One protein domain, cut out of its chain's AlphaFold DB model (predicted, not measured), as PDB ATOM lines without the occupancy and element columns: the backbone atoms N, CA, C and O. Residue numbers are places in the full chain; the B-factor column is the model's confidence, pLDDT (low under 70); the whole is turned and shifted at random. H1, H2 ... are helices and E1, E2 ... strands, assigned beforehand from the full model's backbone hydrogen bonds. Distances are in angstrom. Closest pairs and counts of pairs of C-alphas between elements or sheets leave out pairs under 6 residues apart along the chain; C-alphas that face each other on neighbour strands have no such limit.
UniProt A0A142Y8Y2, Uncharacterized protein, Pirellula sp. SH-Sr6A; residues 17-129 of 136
ATOM      1  N   GLY A  17     140.727 191.451 139.472       95.88
ATOM      2  CA  GLY A  17     140.695 192.602 138.570       95.88
ATOM      3  C   GLY A  17     142.061 192.992 138.022       95.88
ATOM      4  O   GLY A  17     143.005 192.194 138.041       95.88
ATOM      5  N   ILE A  18     142.131 194.213 137.496       97.31
ATOM      6  CA  ILE A  18     143.340 194.809 136.931       97.31
ATOM      7  C   ILE A  18     143.960 195.761 137.947       97.31
ATOM      8  O   ILE A  18     143.255 196.535 138.591       97.31
ATOM      9  N   ILE A  19     145.284 195.713 138.057       97.75
ATOM     10  CA  ILE A  19     146.092 196.620 138.870       97.75
ATOM     11  C   ILE A  19     147.199 197.179 137.983       97.75
ATOM     12  O   ILE A  19     147.984 196.424 137.417       97.75
ATOM     13  N   THR A  20     147.317 198.495 137.908       98.06
ATOM     14  CA  THR A  20     148.441 199.183 137.279       98.06
ATOM     15  C   THR A  20     149.309 199.808 138.359       98.06
ATOM     16  O   THR A  20     148.834 200.564 139.202       98.06
ATOM     17  N   MET A  21     150.598 199.477 138.324       97.94
ATOM     18  CA  MET A  21     151.628 200.081 139.162       97.94
ATOM     19  C   MET A  21     152.437 201.045 138.313       97.94
ATOM     20  O   MET A  21     153.033 200.624 137.319       97.94
ATOM     21  N   LYS A  22     152.498 202.311 138.714       98.06
ATOM     22  CA  LYS A  22     153.297 203.340 138.052       98.06
ATOM     23  C   LYS A  22     154.413 203.812 138.975       98.06
ATOM     24  O   LYS A  22     154.177 204.201 140.114       98.06
ATOM     25  N   SER A  23     155.643 203.756 138.480       97.38
ATOM     26  CA  SER A  23     156.836 204.231 139.176       97.38
ATOM     27  C   SER A  23     156.786 205.749 139.317       97.38
ATOM     28  O   SER A  23     156.791 206.465 138.317       97.38
ATOM     29  N   MET A  24     156.821 206.252 140.549       96.69
ATOM     30  CA  MET A  24     156.877 207.696 140.817       96.69
ATOM     31  C   MET A  24     158.219 208.309 140.396       96.69
ATOM     32  O   MET A  24     158.305 209.507 140.147       96.69
ATOM     33  N   LYS A  25     159.272 207.488 140.279       97.06
ATOM     34  CA  LYS A  25     160.610 207.931 139.870       97.06
ATOM     35  C   LYS A  25     160.749 208.073 138.353       97.06
ATOM     36  O   LYS A  25     161.400 209.003 137.893       97.06
ATOM     37  N   THR A  26     160.222 207.113 137.592       97.44
ATOM     38  CA  THR A  26     160.465 207.013 136.138       97.44
ATOM     39  C   THR A  26     159.225 207.290 135.295       97.44
ATOM     40  O   THR A  26     159.349 207.482 134.093       97.44
ATOM     41  N   GLY A  27     158.027 207.285 135.886       96.56
ATOM     42  CA  GLY A  27     156.755 207.381 135.163       96.56
ATOM     43  C   GLY A  27     156.359 206.107 134.406       96.56
ATOM     44  O   GLY A  27     155.231 206.007 133.927       96.56
ATOM     45  N   GLU A  28     157.250 205.116 134.318       97.12
ATOM     46  CA  GLU A  28     156.957 203.819 133.709       97.12
ATOM     47  C   GLU A  28     155.886 203.074 134.502       97.12
ATOM     48  O   GLU A  28     155.854 203.131 135.734       97.12
ATOM     49  N   HIS A  29     155.048 202.311 133.803       96.88
ATOM     50  CA  HIS A  29     154.023 201.491 134.434       96.88
ATOM     51  C   HIS A  29     154.089 200.026 134.002       96.88
ATOM     52  O   HIS A  29     154.649 199.661 132.961       96.88
ATOM     53  N   ARG A  30     153.518 199.169 134.846       98.00
ATOM     54  CA  ARG A  30     153.255 197.757 134.570       98.00
ATOM     55  C   ARG A  30     151.833 197.431 135.000       98.00
ATOM     56  O   ARG A  30     151.388 197.882 136.054       98.00
ATOM     57  N   THR A  31     151.152 196.641 134.181       98.31
ATOM     58  CA  THR A  31     149.759 196.251 134.401       98.31
ATOM     59  C   THR A  31     149.680 194.767 134.707       98.31
ATOM     60  O   THR A  31     150.272 193.931 134.023       98.31
ATOM     61  N   PHE A  32     148.936 194.451 135.754       98.31
ATOM     62  CA  PHE A  32     148.772 193.123 136.303       98.31
ATOM     63  C   PHE A  32     147.300 192.753 136.330       98.31
ATOM     64  O   PHE A  32     146.434 193.610 136.489       98.31
ATOM     65  N   ARG A  33     147.026 191.457 136.231       98.00
ATOM     66  CA  ARG A  33     145.694 190.894 136.407       98.00
ATOM     67  C   ARG A  33     145.723 189.875 137.526       98.00
ATOM     68  O   ARG A  33     146.515 188.935 137.490       98.00
ATOM     69  N   ILE A  34     144.837 190.046 138.499       97.69
ATOM     70  CA  ILE A  34     144.521 189.016 139.482       97.69
ATOM     71  C   ILE A  34     143.185 188.408 139.097       97.69
ATOM     72  O   ILE A  34     142.184 189.115 139.004       97.69
ATOM     73  N   ARG A  35     143.145 187.093 138.893       95.69
ATOM     74  CA  ARG A  35     141.893 186.406 138.572       95.69
ATOM     75  C   ARG A  35     141.745 185.092 139.309       95.69
ATOM     76  O   ARG A  35     142.724 184.390 139.549       95.69
ATOM     77  N   THR A  36     140.504 184.755 139.626       95.81
ATOM     78  CA  THR A  36     140.126 183.466 140.204       95.81
ATOM     79  C   THR A  36     139.914 182.462 139.079       95.81
ATOM     80  O   THR A  36     139.134 182.697 138.155       95.81
ATOM     81  N   MET A  37     140.638 181.350 139.133       95.50
ATOM     82  CA  MET A  37     140.475 180.249 138.194       95.50
ATOM     83  C   MET A  37     139.180 179.502 138.505       95.50
ATOM     84  O   MET A  37     138.815 179.327 139.668       95.50
ATOM     85  N   LYS A  38     138.484 179.034 137.464       93.06
ATOM     86  CA  LYS A  38     137.295 178.195 137.648       93.06
ATOM     87  C   LYS A  38     137.651 176.920 138.423       93.06
ATOM     88  O   LYS A  38     138.792 176.458 138.384       93.06
ATOM     89  N   GLN A  39     136.668 176.340 139.107       92.75
ATOM     90  CA  GLN A  39     136.851 175.099 139.872       92.75
ATOM     91  C   GLN A  39     137.210 173.899 138.979       92.75
ATOM     92  O   GLN A  39     137.896 172.988 139.419       92.75
ATOM     93  N   ASP A  40     136.802 173.923 137.710       93.81
ATOM     94  CA  ASP A  40     137.102 172.906 136.697       93.81
ATOM     95  C   ASP A  40     138.370 173.215 135.874       93.81
ATOM     96  O   ASP A  40     138.679 172.523 134.903       93.81
ATOM     97  N   ALA A  41     139.125 174.263 136.227       93.31
ATOM     98  CA  ALA A  41     140.325 174.628 135.488       93.31
ATOM     99  C   ALA A  41     141.417 173.553 135.628       93.31
ATOM    100  O   ALA A  41     141.783 173.149 136.728       93.31
ATOM    101  N   LYS A  42     142.029 173.162 134.503       93.06
ATOM    102  CA  LYS A  42     143.154 172.202 134.487       93.06
ATOM    103  C   LYS A  42     144.387 172.695 135.256       93.06
ATOM    104  O   LYS A  42     145.209 171.891 135.680       93.06
ATOM    105  N   PHE A  43     144.543 174.011 135.388       89.44
ATOM    106  CA  PHE A  43     145.680 174.651 136.039       89.44
ATOM    107  C   PHE A  43     145.202 175.435 137.262       89.44
ATOM    108  O   PHE A  43     144.430 176.381 137.114       89.44
ATOM    109  N   VAL A  44     145.675 175.025 138.446       91.00
ATOM    110  CA  VAL A  44     145.367 175.604 139.772       91.00
ATOM    111  C   VAL A  44     143.866 175.908 139.989       91.00
ATOM    112  O   VAL A  44     143.488 177.062 140.201       91.00
ATOM    113  N   PRO A  45     142.989 174.884 139.929       93.88
ATOM    114  CA  PRO A  45     141.538 175.054 140.040       93.88
ATOM    115  C   PRO A  45     141.128 175.783 141.321       93.88
ATOM    116  O   PRO A  45     141.665 175.524 142.397       93.88
ATOM    117  N   GLY A  46     140.196 176.730 141.188       92.19
ATOM    118  CA  GLY A  46     139.670 177.524 142.304       92.19
ATOM    119  C   GLY A  46     140.665 178.501 142.942       92.19
ATOM    120  O   GLY A  46     140.281 179.280 143.814       92.19
ATOM    121  N   LYS A  47     141.937 178.491 142.530       94.88
ATOM    122  CA  LYS A  47     142.967 179.386 143.061       94.88
ATOM    123  C   LYS A  47     143.016 180.693 142.288       94.88
ATOM    124  O   LYS A  47     142.560 180.808 141.150       94.88
ATOM    125  N   ARG A  48     143.597 181.702 142.928       96.12
ATOM    126  CA  ARG A  48     143.833 183.008 142.322       96.12
ATOM    127  C   ARG A  48     145.224 183.047 141.719       96.12
ATOM    128  O   ARG A  48     146.187 182.634 142.362       96.12
ATOM    129  N   VAL A  49     145.328 183.554 140.501       97.69
ATOM    130  CA  VAL A  49     146.595 183.712 139.781       97.69
ATOM    131  C   VAL A  49     146.902 185.181 139.566       97.69
ATOM    132  O   VAL A  49     145.987 185.989 139.410       97.69
ATOM    133  N   VAL A  50     148.193 185.505 139.556       98.31
ATOM    134  CA  VAL A  50     148.702 186.834 139.211       98.31
ATOM    135  C   VAL A  50     149.389 186.755 137.858       98.31
ATOM    136  O   VAL A  50     150.236 185.886 137.617       98.31
ATOM    137  N   GLU A  51     149.006 187.657 136.969       98.44
ATOM    138  CA  GLU A  51     149.455 187.701 135.587       98.44
ATOM    139  C   GLU A  51     149.984 189.099 135.255       98.44
ATOM    140  O   GLU A  51     149.464 190.093 135.750       98.44
ATOM    141  N   LEU A  52     151.029 189.179 134.434       98.62
ATOM    142  CA  LEU A  52     151.608 190.427 133.931       98.62
ATOM    143  C   LEU A  52     151.213 190.601 132.465       98.62
ATOM    144  O   LEU A  52     151.328 189.645 131.698       98.62
ATOM    145  N   LEU A  53     150.807 191.806 132.076       98.44
ATOM    146  CA  LEU A  53     150.632 192.181 130.676       98.44
ATOM    147  C   LEU A  53     152.004 192.272 129.983       98.44
ATOM    148  O   LEU A  53     152.851 193.064 130.398       98.44
ATOM    149  N   GLN A  54     152.243 191.445 128.961       96.62
ATOM    150  CA  GLN A  54     153.538 191.341 128.261       96.62
ATOM    151  C   GLN A  54     153.471 191.679 126.765       96.62
ATOM    152  O   GLN A  54     154.451 191.476 126.050       96.62
ATOM    153  N   GLY A  55     152.345 192.203 126.292       95.38
ATOM    154  CA  GLY A  55     152.139 192.557 124.895       95.38
ATOM    155  C   GLY A  55     151.160 193.720 124.738       95.38
ATOM    156  O   GLY A  55     150.692 194.264 125.742       95.38
ATOM    157  N   PRO A  56     150.917 194.155 123.493       93.94
ATOM    158  CA  PRO A  56     150.079 195.312 123.199       93.94
ATOM    159  C   PRO A  56     148.579 195.058 123.413       93.94
ATOM    160  O   PRO A  56     147.827 196.025 123.529       93.94
ATOM    161  N   ASP A  57     148.127 193.799 123.452       95.00
ATOM    162  CA  ASP A  57     146.719 193.470 123.680       95.00
ATOM    163  C   ASP A  57     146.389 193.466 125.182       95.00
ATOM    164  O   ASP A  57     146.680 192.518 125.919       95.00
ATOM    165  N   ASN A  58     145.707 194.529 125.611       91.75
ATOM    166  CA  ASN A  58     145.287 194.769 126.993       91.75
ATOM    167  C   ASN A  58     144.255 193.767 127.542       91.75
ATOM    168  O   ASN A  58     143.913 193.858 128.724       91.75
ATOM    169  N   GLU A  59     143.763 192.820 126.741       90.94
ATOM    170  CA  GLU A  59     142.820 191.782 127.163       90.94
ATOM    171  C   GLU A  59     143.478 190.398 127.256       90.94
ATOM    172  O   GLU A  59     143.246 189.650 128.222       90.94
ATOM    173  N   SER A  60     144.317 190.051 126.275       93.31
ATOM    174  CA  SER A  60     144.776 188.670 126.071       93.31
ATOM    175  C   SER A  60     146.266 188.422 126.348       93.31
ATOM    176  O   SER A  60     146.631 187.300 126.723       93.31
ATOM    177  N   ASP A  61     147.127 189.447 126.311       97.25
ATOM    178  CA  ASP A  61     148.590 189.289 126.424       97.25
ATOM    179  C   ASP A  61     149.115 189.133 127.862       97.25
ATOM    180  O   ASP A  61     150.292 189.350 128.170       97.25
ATOM    181  N   TYR A  62     148.252 188.699 128.773       97.62
ATOM    182  CA  TYR A  62     148.642 188.392 130.140       97.62
ATOM    183  C   TYR A  62     149.371 187.049 130.226       97.62
ATOM    184  O   TYR A  62     148.992 186.043 129.611       97.62
ATOM    185  N   ARG A  63     150.417 187.013 131.051       97.69
ATOM    186  CA  ARG A  63     151.185 185.807 131.368       97.69
ATOM    187  C   ARG A  63     151.276 185.624 132.875       97.69
ATOM    188  O   ARG A  63     151.771 186.491 133.592       97.69
ATOM    189  N   SER A  64     150.794 184.479 133.359       97.44
ATOM    190  CA  SER A  64     150.834 184.148 134.785       97.44
ATOM    191  C   SER A  64     152.268 183.988 135.279       97.44
ATOM    192  O   SER A  64     153.054 183.278 134.641       97.44
ATOM    193  N   PHE A  65     152.572 184.557 136.441       98.31
ATOM    194  CA  PHE A  65     153.880 184.414 137.088       98.31
ATOM    195  C   PHE A  65     153.810 183.890 138.529       98.31
ATOM    196  O   PHE A  65     154.847 183.546 139.100       98.31
ATOM    197  N   GLY A  66     152.611 183.774 139.101       97.81
ATOM    198  CA  GLY A  66     152.405 183.161 140.408       97.81
ATOM    199  C   GLY A  66     150.936 182.910 140.736       97.81
ATOM    200  O   GLY A  66     150.035 183.280 139.978       97.81
ATOM    201  N   MET A  67     150.711 182.303 141.898       97.81
ATOM    202  CA  MET A  67     149.397 182.173 142.532       97.81
ATOM    203  C   MET A  67     149.354 182.900 143.867       97.81
ATOM    204  O   MET A  67     150.385 183.091 144.504       97.81
ATOM    205  N   ILE A  68     148.154 183.262 144.303       97.56
ATOM    206  CA  ILE A  68     147.906 183.811 145.634       97.56
ATOM    207  C   ILE A  68     147.399 182.676 146.519       97.56
ATOM    208  O   ILE A  68     146.403 182.029 146.185       97.56
ATOM    209  N   GLY A  69     148.100 182.418 147.620       95.94
ATOM    210  CA  GLY A  69     147.642 181.480 148.637       95.94
ATOM    211  C   GLY A  69     146.567 182.080 149.533       95.94
ATOM    212  O   GLY A  69     146.350 183.291 149.566       95.94
ATOM    213  N   ASP A  70     145.915 181.216 150.304       91.56
ATOM    214  CA  ASP A  70     144.841 181.610 151.223       91.56
ATOM    215  C   ASP A  70     145.384 182.490 152.380       91.56
ATOM    216  O   ASP A  70     144.677 183.304 152.980       91.56
ATOM    217  N   ASP A  71     146.695 182.413 152.628       93.69
ATOM    218  CA  ASP A  71     147.443 183.289 153.529       93.69
ATOM    219  C   ASP A  71     147.705 184.695 152.950       93.69
ATOM    220  O   ASP A  71     148.151 185.584 153.677       93.69
ATOM    221  N   GLY A  72     147.348 184.938 151.685       92.69
ATOM    222  CA  GLY A  72     147.562 186.195 150.966       92.69
ATOM    223  C   GLY A  72     148.958 186.331 150.375       92.69
ATOM    224  O   GLY A  72     149.298 187.401 149.868       92.69
ATOM    225  N   ARG A  73     149.784 185.277 150.422       96.31
ATOM    226  CA  ARG A  73     151.114 185.323 149.824       96.31
ATOM    227  C   ARG A  73     151.078 185.036 148.331       96.31
ATOM    228  O   ARG A  73     150.332 184.178 147.873       96.31
ATOM    229  N   VAL A  74     151.932 185.726 147.577       97.75
ATOM    230  CA  VAL A  74     152.178 185.431 146.165       97.75
ATOM    231  C   VAL A  74     153.277 184.379 146.077       97.75
ATOM    232  O   VAL A  74     154.441 184.637 146.381       97.75
ATOM    233  N   TYR A  75     152.903 183.186 145.638       97.62
ATOM    234  CA  TYR A  75     153.807 182.086 145.348       97.62
ATOM    235  C   TYR A  75     154.208 182.145 143.879       97.62
ATOM    236  O   TYR A  75     153.430 181.794 142.988       97.62
ATOM    237  N   LEU A  76     155.434 182.602 143.628       98.44
ATOM    238  CA  LEU A  76     156.004 182.667 142.287       98.44
ATOM    239  C   LEU A  76     156.187 181.268 141.691       98.44
ATOM    240  O   LEU A  76     156.627 180.334 142.371       98.44
ATOM    241  N   TRP A  77     155.930 181.142 140.389       97.69
ATOM    242  CA  TRP A  77     156.302 179.947 139.632       97.69
ATOM    243  C   TRP A  77     157.812 179.732 139.683       97.69
ATOM    244  O   TRP A  77     158.571 180.699 139.663       97.69
ATOM    245  N   LYS A  78     158.262 178.467 139.685       97.56
ATOM    246  CA  LYS A  78     159.686 178.104 139.839       97.56
ATOM    247  C   LYS A  78     160.619 178.926 138.940       97.56
ATOM    248  O   LYS A  78     161.620 179.447 139.411       97.56
ATOM    249  N   LYS A  79     160.241 179.130 137.672       97.12
ATOM    250  CA  LYS A  79     161.021 179.919 136.699       97.12
ATOM    251  C   LYS A  79     161.208 181.404 137.064       97.12
ATOM    252  O   LYS A  79     162.081 182.049 136.493       97.12
ATOM    253  N   HIS A  80     160.410 181.951 137.981       97.81
ATOM    254  CA  HIS A  80     160.416 183.367 138.371       97.81
ATOM    255  C   HIS A  80     160.974 183.630 139.780       97.81
ATOM    256  O   HIS A  80     161.227 184.783 140.109       97.81
ATOM    257  N   GLN A  81     161.212 182.600 140.601       94.19
ATOM    258  CA  GLN A  81     161.609 182.758 142.014       94.19
ATOM    259  C   GLN A  81     162.964 183.460 142.220       94.19
ATOM    260  O   GLN A  81     163.157 184.108 143.240       94.19
ATOM    261  N   GLY A  82     163.883 183.371 141.252       95.00
ATOM    262  CA  GLY A  82     165.188 184.049 141.299       95.00
ATOM    263  C   GLY A  82     165.236 185.394 140.570       95.00
ATOM    264  O   GLY A  82     166.298 185.999 140.468       95.00
ATOM    265  N   GLN A  83     164.120 185.855 140.007       97.75
ATOM    266  CA  GLN A  83     164.095 187.064 139.192       97.75
ATOM    267  C   GLN A  83     163.652 188.259 140.038       97.75
ATOM    268  O   GLN A  83     162.482 188.354 140.417       97.75
ATOM    269  N   THR A  84     164.571 189.199 140.284       97.62
ATOM    270  CA  THR A  84     164.363 190.367 141.163       97.62
ATOM    271  C   THR A  84     163.082 191.132 140.849       97.62
ATOM    272  O   THR A  84     162.364 191.520 141.766       97.62
ATOM    273  N   PHE A  85     162.753 191.296 139.565       97.12
ATOM    274  CA  PHE A  85     161.517 191.949 139.138       97.12
ATOM    275  C   PHE A  85     160.264 191.267 139.715       97.12
ATOM    276  O   PHE A  85     159.435 191.929 140.332       97.12
ATOM    277  N   TYR A  86     160.135 189.945 139.574       98.00
ATOM    278  CA  TYR A  86     158.952 189.215 140.041       98.00
ATOM    279  C   TYR A  86     158.882 189.135 141.566       98.00
ATOM    280  O   TYR A  86     157.794 189.230 142.128       98.00
ATOM    281  N   VAL A  87     160.030 189.004 142.236       97.81
ATOM    282  CA  VAL A  87     160.110 189.041 143.705       97.81
ATOM    283  C   VAL A  87     159.645 190.396 144.235       97.81
ATOM    284  O   VAL A  87     158.843 190.457 145.165       97.81
ATOM    285  N   TRP A  88     160.099 191.483 143.614       97.50
ATOM    286  CA  TRP A  88     159.717 192.834 144.007       97.50
ATOM    287  C   TRP A  88     158.227 193.105 143.762       97.50
ATOM    288  O   TRP A  88     157.540 193.591 144.656       97.50
ATOM    289  N   VAL A  89     157.704 192.727 142.589       96.94
ATOM    290  CA  VAL A  89     156.274 192.870 142.267       96.94
ATOM    291  C   VAL A  89     155.411 192.048 143.224       96.94
ATOM    292  O   VAL A  89     154.396 192.547 143.699       96.94
ATOM    293  N   ALA A  90     155.806 190.811 143.540       97.50
ATOM    294  CA  ALA A  90     155.094 189.984 144.511       97.50
ATOM    295  C   ALA A  90     154.974 190.697 145.867       97.50
ATOM    296  O   ALA A  90     153.866 190.814 146.386       97.50
ATOM    297  N   ALA A  91     156.078 191.248 146.381       97.12
ATOM    298  CA  ALA A  91     156.079 192.005 147.631       97.12
ATOM    299  C   ALA A  91     155.180 193.252 147.561       97.12
ATOM    300  O   ALA A  91     154.404 193.502 148.484       97.12
ATOM    301  N   ALA A  92     155.237 193.997 146.453       96.75
ATOM    302  CA  ALA A  92     154.433 195.201 146.257       96.75
ATOM    303  C   ALA A  92     152.930 194.914 146.136       96.75
ATOM    304  O   ALA A  92     152.120 195.691 146.627       96.75
ATOM    305  N   LEU A  93     152.539 193.794 145.527       96.31
ATOM    306  CA  LEU A  93     151.133 193.391 145.453       96.31
ATOM    307  C   LEU A  93     150.619 192.826 146.786       96.31
ATOM    308  O   LEU A  93     149.450 193.011 147.116       96.31
ATOM    309  N   GLN A  94     151.466 192.128 147.551       95.50
ATOM    310  CA  GLN A  94     151.098 191.585 148.865       95.50
ATOM    311  C   GLN A  94     150.826 192.699 149.882       95.50
ATOM    312  O   GLN A  94     149.863 192.622 150.654       95.50
ATOM    313  N   ASP A  95     151.674 193.727 149.870       94.50
ATOM    314  CA  ASP A  95     151.661 194.818 150.839       94.50
ATOM    315  C   ASP A  95     151.839 196.192 150.161       94.50
ATOM    316  O   ASP A  95     152.842 196.872 150.390       94.50
ATOM    317  N   PRO A  96     150.880 196.620 149.313       94.94
ATOM    318  CA  PRO A  96     150.970 197.863 148.537       94.94
ATOM    319  C   PRO A  96     151.184 199.103 149.405       94.94
ATOM    320  O   PRO A  96     151.817 200.063 148.972       94.94
ATOM    321  N   GLN A  97     150.733 199.055 150.660       94.56
ATOM    322  CA  GLN A  97     150.900 200.118 151.640       94.56
ATOM    323  C   GLN A  97     152.374 200.494 151.862       94.56
ATOM    324  O   GLN A  97     152.699 201.672 152.003       94.56
ATOM    325  N   LYS A  98     153.284 199.510 151.842       95.38
ATOM    326  CA  LYS A  98     154.732 199.728 152.005       95.38
ATOM    327  C   LYS A  98     155.414 200.359 150.792       95.38
ATOM    328  O   LYS A  98     156.599 200.664 150.873       95.38
ATOM    329  N   PHE A  99     154.701 200.498 149.678       96.06
ATOM    330  CA  PHE A  99     155.251 200.959 148.405       96.06
ATOM    331  C   PHE A  99     154.614 202.265 147.919       96.06
ATOM    332  O   PHE A  99     154.983 202.744 146.847       96.06
ATOM    333  N   LEU A 100     153.694 202.862 148.689       95.31
ATOM    334  CA  LEU A 100     153.018 204.117 148.329       95.31
ATOM    335  C   LEU A 100     153.971 205.316 148.191       95.31
ATOM    336  O   LEU A 100     153.639 206.285 147.520       95.31
ATOM    337  N   ASP A 101     155.166 205.249 148.782       95.81
ATOM    338  CA  ASP A 101     156.229 206.251 148.626       95.81
ATOM    339  C   ASP A 101     156.912 206.197 147.244       95.81
ATOM    340  O   ASP A 101     157.613 207.131 146.855       95.81
ATOM    341  N   ARG A 102     156.740 205.099 146.495       96.25
ATOM    342  CA  ARG A 102     157.464 204.815 145.238       96.25
ATOM    343  C   ARG A 102     156.551 204.490 144.068       96.25
ATOM    344  O   ARG A 102     156.988 204.586 142.918       96.25
ATOM    345  N   VAL A 103     155.329 204.053 144.352       97.12
ATOM    346  CA  VAL A 103     154.399 203.491 143.378       97.12
ATOM    347  C   VAL A 103     153.028 204.123 143.547       97.12
ATOM    348  O   VAL A 103     152.420 204.057 144.612       97.12
ATOM    349  N   GLU A 104     152.516 204.662 142.449       96.75
ATOM    350  CA  GLU A 104     151.108 204.996 142.295       96.75
ATOM    351  C   GLU A 104     150.359 203.734 141.840       96.75
ATOM    352  O   GLU A 104     150.729 203.109 140.840       96.75
ATOM    353  N   PHE A 105     149.330 203.334 142.591       96.06
ATOM    354  CA  PHE A 105     148.486 202.184 142.265       96.06
ATOM    355  C   PHE A 105     147.142 202.655 141.708       96.06
ATOM    356  O   PHE A 105     146.422 203.408 142.359       96.06
ATOM    357  N   SER A 106     146.767 202.151 140.536       94.94
ATOM    358  CA  SER A 106     145.415 202.257 139.979       94.94
ATOM    359  C   SER A 106     144.828 200.859 139.847       94.94
ATOM    360  O   SER A 106     145.546 199.937 139.466       94.94
ATOM    361  N   PHE A 107     143.552 200.663 140.167       93.56
ATOM    362  CA  PHE A 107     142.950 199.333 140.116       93.56
ATOM    363  C   PHE A 107     141.455 199.377 139.803       93.56
ATOM    364  O   PHE A 107     140.763 200.332 140.151       93.56
ATOM    365  N   GLU A 108     140.955 198.306 139.189       91.50
ATOM    366  CA  GLU A 108     139.523 198.004 139.096       91.50
ATOM    367  C   GLU A 108     139.204 196.703 139.838       91.50
ATOM    368  O   GLU A 108     139.993 195.760 139.831       91.50
ATOM    369  N   GLY A 109     138.037 196.637 140.481       88.94
ATOM    370  CA  GLY A 109     137.563 195.445 141.183       88.94
ATOM    371  C   GLY A 109     136.477 194.705 140.402       88.94
ATOM    372  O   GLY A 109     135.563 195.307 139.851       88.94
ATOM    373  N   ARG A 110     136.541 193.377 140.390       94.25
ATOM    374  CA  ARG A 110     135.551 192.447 139.832       94.25
ATOM    375  C   ARG A 110     135.225 191.367 140.857       94.25
ATOM    376  O   ARG A 110     136.065 190.976 141.660       94.25
ATOM    377  N   CYS A 111     134.004 190.850 140.812       93.19
ATOM    378  CA  CYS A 111     133.555 189.775 141.684       93.19
ATOM    379  C   CYS A 111     134.412 188.525 141.454       93.19
ATOM    380  O   CYS A 111     134.421 187.973 140.354       93.19
ATOM    381  N   ARG A 112     135.064 188.006 142.496       91.75
ATOM    382  CA  ARG A 112     135.894 186.792 142.409       91.75
ATOM    383  C   ARG A 112     135.108 185.507 142.096       91.75
ATOM    384  O   ARG A 112     135.721 184.495 141.777       91.75
ATOM    385  N   ARG A 113     133.767 185.542 142.153       90.50
ATOM    386  CA  ARG A 113     132.876 184.418 141.801       90.50
ATOM    387  C   ARG A 113     132.342 184.501 140.369       90.50
ATOM    388  O   ARG A 113     132.459 183.538 139.622       90.50
ATOM    389  N   CYS A 114     131.742 185.630 139.988       92.00
ATOM    390  CA  CYS A 114     131.068 185.787 138.687       92.00
ATOM    391  C   CYS A 114     131.803 186.697 137.691       92.00
ATOM    392  O   CYS A 114     131.344 186.861 136.564       92.00
ATOM    393  N   ASN A 115     132.926 187.299 138.093       91.56
ATOM    394  CA  ASN A 115     133.779 188.182 137.291       91.56
ATOM    395  C   ASN A 115     133.125 189.487 136.775       91.56
ATOM    396  O   ASN A 115     133.696 190.177 135.927       91.56
ATOM    397  N   ARG A 116     131.945 189.859 137.288       92.81
ATOM    398  CA  ARG A 116     131.307 191.160 137.005       92.81
ATOM    399  C   ARG A 116     132.036 192.304 137.712       92.81
ATOM    400  O   ARG A 116     132.578 192.081 138.789       92.81
ATOM    401  N   LEU A 117     132.025 193.499 137.121       92.06
ATOM    402  CA  LEU A 117     132.588 194.719 137.715       92.06
ATOM    403  C   LEU A 117     131.943 195.014 139.079       92.06
ATOM    404  O   LEU A 117     130.734 194.834 139.235       92.06
ATOM    405  N   LEU A 118     132.752 195.441 140.046       91.44
ATOM    406  CA  LEU A 118     132.308 195.912 141.356       91.44
ATOM    407  C   LEU A 118     132.369 197.434 141.363       91.44
ATOM    408  O   LEU A 118     133.406 198.012 141.046       91.44
ATOM    409  N   SER A 119     131.250 198.062 141.699       87.38
ATOM    410  CA  SER A 119     131.093 199.518 141.666       87.38
ATOM    411  C   SER A 119     130.813 200.120 143.039       87.38
ATOM    412  O   SER A 119     131.036 201.311 143.223       87.38
ATOM    413  N   ASP A 120     130.318 199.329 143.993       86.00
ATOM    414  CA  ASP A 120     130.093 199.779 145.362       86.00
ATOM    415  C   ASP A 120     131.301 199.454 146.267       86.00
ATOM    416  O   ASP A 120     131.963 198.426 146.068       86.00
ATOM    417  N   PRO A 121     131.600 200.305 147.266       85.06
ATOM    418  CA  PRO A 121     132.759 200.126 148.138       85.06
ATOM    419  C   PRO A 121     132.779 198.794 148.899       85.06
ATOM    420  O   PRO A 121     133.842 198.183 149.013       85.06
ATOM    421  N   ASP A 122     131.626 198.315 149.376       86.56
ATOM    422  CA  ASP A 122     131.529 197.081 150.167       86.56
ATOM    423  C   ASP A 122     131.846 195.842 149.315       86.56
ATOM    424  O   ASP A 122     132.597 194.949 149.735       86.56
ATOM    425  N   SER A 123     131.360 195.801 148.072       88.00
ATOM    426  CA  SER A 123     131.752 194.765 147.119       88.00
ATOM    427  C   SER A 123     133.231 194.861 146.762       88.00
ATOM    428  O   SER A 123     133.913 193.840 146.743       88.00
ATOM    429  N   VAL A 124     133.763 196.062 146.500       86.12
ATOM    430  CA  VAL A 124     135.195 196.239 146.190       86.12
ATOM    431  C   VAL A 124     136.071 195.730 147.339       86.12
ATOM    432  O   VAL A 124     137.036 195.004 147.088       86.12
ATOM    433  N   ALA A 125     135.709 196.037 148.586       85.06
ATOM    434  CA  ALA A 125     136.421 195.577 149.776       85.06
ATOM    435  C   ALA A 125     136.334 194.050 149.960       85.06
ATOM    436  O   ALA A 125     137.350 193.375 150.162       85.06
ATOM    437  N   SER A 126     135.133 193.476 149.841       86.75
ATOM    438  CA  SER A 126     134.906 192.030 150.002       86.75
ATOM    439  C   SER A 126     135.383 191.189 148.807       86.75
ATOM    440  O   SER A 126     135.600 189.978 148.927       86.75
ATOM    441  N   GLY A 127     135.545 191.810 147.637       89.25
ATOM    442  CA  GLY A 127     135.809 191.148 146.361       89.25
ATOM    443  C   GLY A 127     134.627 190.329 145.825       89.25
ATOM    444  O   GLY A 127     134.812 189.542 144.892       89.25
ATOM    445  N   ILE A 128     133.428 190.455 146.402       91.12
ATOM    446  CA  ILE A 128     132.223 189.699 146.038       91.12
ATOM    447  C   ILE A 128     131.106 190.684 145.700       91.12
ATOM    448  O   ILE A 128     130.814 191.579 146.474       91.12
ATOM    449  N   GLY A 129     130.471 190.508 144.538       89.75
ATOM    450  CA  GLY A 129     129.345 191.352 144.127       89.75
ATOM    451  C   GLY A 129     128.032 190.994 144.839       89.75
ATOM    452  O   GLY A 129     127.877 189.857 145.298       89.75
TER     453      GLY A 129
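This is residues 17 to 129 of the 136 residues of an uncharacterized protein of Pirellula sp. SH-Sr6A (UniProt A0A142Y8Y2). One antiparallel sheet of six strands curls like part of a barrel round helix H1. Short helix H2 only grazes the sheet, while H3, after a long link, lies off the sheet as a separate small part. The printed part has 113 residues, with six named strands and three named helices in the order E1 E2 E3 E4 E5 H1 H2 E6 H3; across the sheet the order is E5 E4 E3 E2 E1 E6. The class is mixed, helices and strands. The whole is compact, with a radius of gyration of the C-alphas of 14.1 A and spans of 39 by 35 by 31 A.

E1, residues 17 to 23, and E2, residues 29 to 36, form a hairpin, with N 19 and O 32 at 2.9 A. E3, residues 48 to 53, forms a hairpin with E2, with N 51 and O 33 at 2.8 A. E4, residues 62 to 68, forms a hairpin with E3, with N 63 and O 52 at 2.9 A. Edge strand E5, residues 74 to 76, forms a hairpin with E4, with N 75 and O 67 at 2.8 A. E1 to E5 are a meander, each strand the antiparallel neighbour of the one before. H1, residues 84 to 94, is on one face of the strongly twisted sheet, giving two layers; the closest C-alphas of H1 and E5, those of Ala 90 and Val 74, are 5.7 A apart. H2, residues 96 to 99, is close to H1 but not clearly touching, with the C-alphas of Ala 92 and Phe 99 closest at 6.2 A. The other edge strand, E6, residues 103 to 107, is antiparallel to E1, with N 20 and O 106 at 2.8 A. H3, residues 121 to 126, is not on the sheet and is apart from H1 and H2. Every O i to N i+4 pair is within hydrogen-bond range in H1 and H3; H2 is too short for such a pair.

E1 begins at C-alpha 17, (140.695, 192.602, 138.570), and is 19.9 A long. E2 measures 23.5 A, E3 16.3 A and E4 16.2 A. H1 begins at C-alpha 84, (164.363, 190.367, 141.163), and is 15.4 A long. E6 measures 12.6 A. H3 ends at C-alpha 126, (134.906, 192.030, 150.002).

The two C-alphas farthest apart, those of Lys 25 and Asp 40, are 42.3 A apart. The printed part has no cut. The links E2 to E3 and E6 to H3 are long; the latter, residues 108 to 120, has no named element. Mean pLDDT of the printed part is 94.8, and no printed residue is under 70.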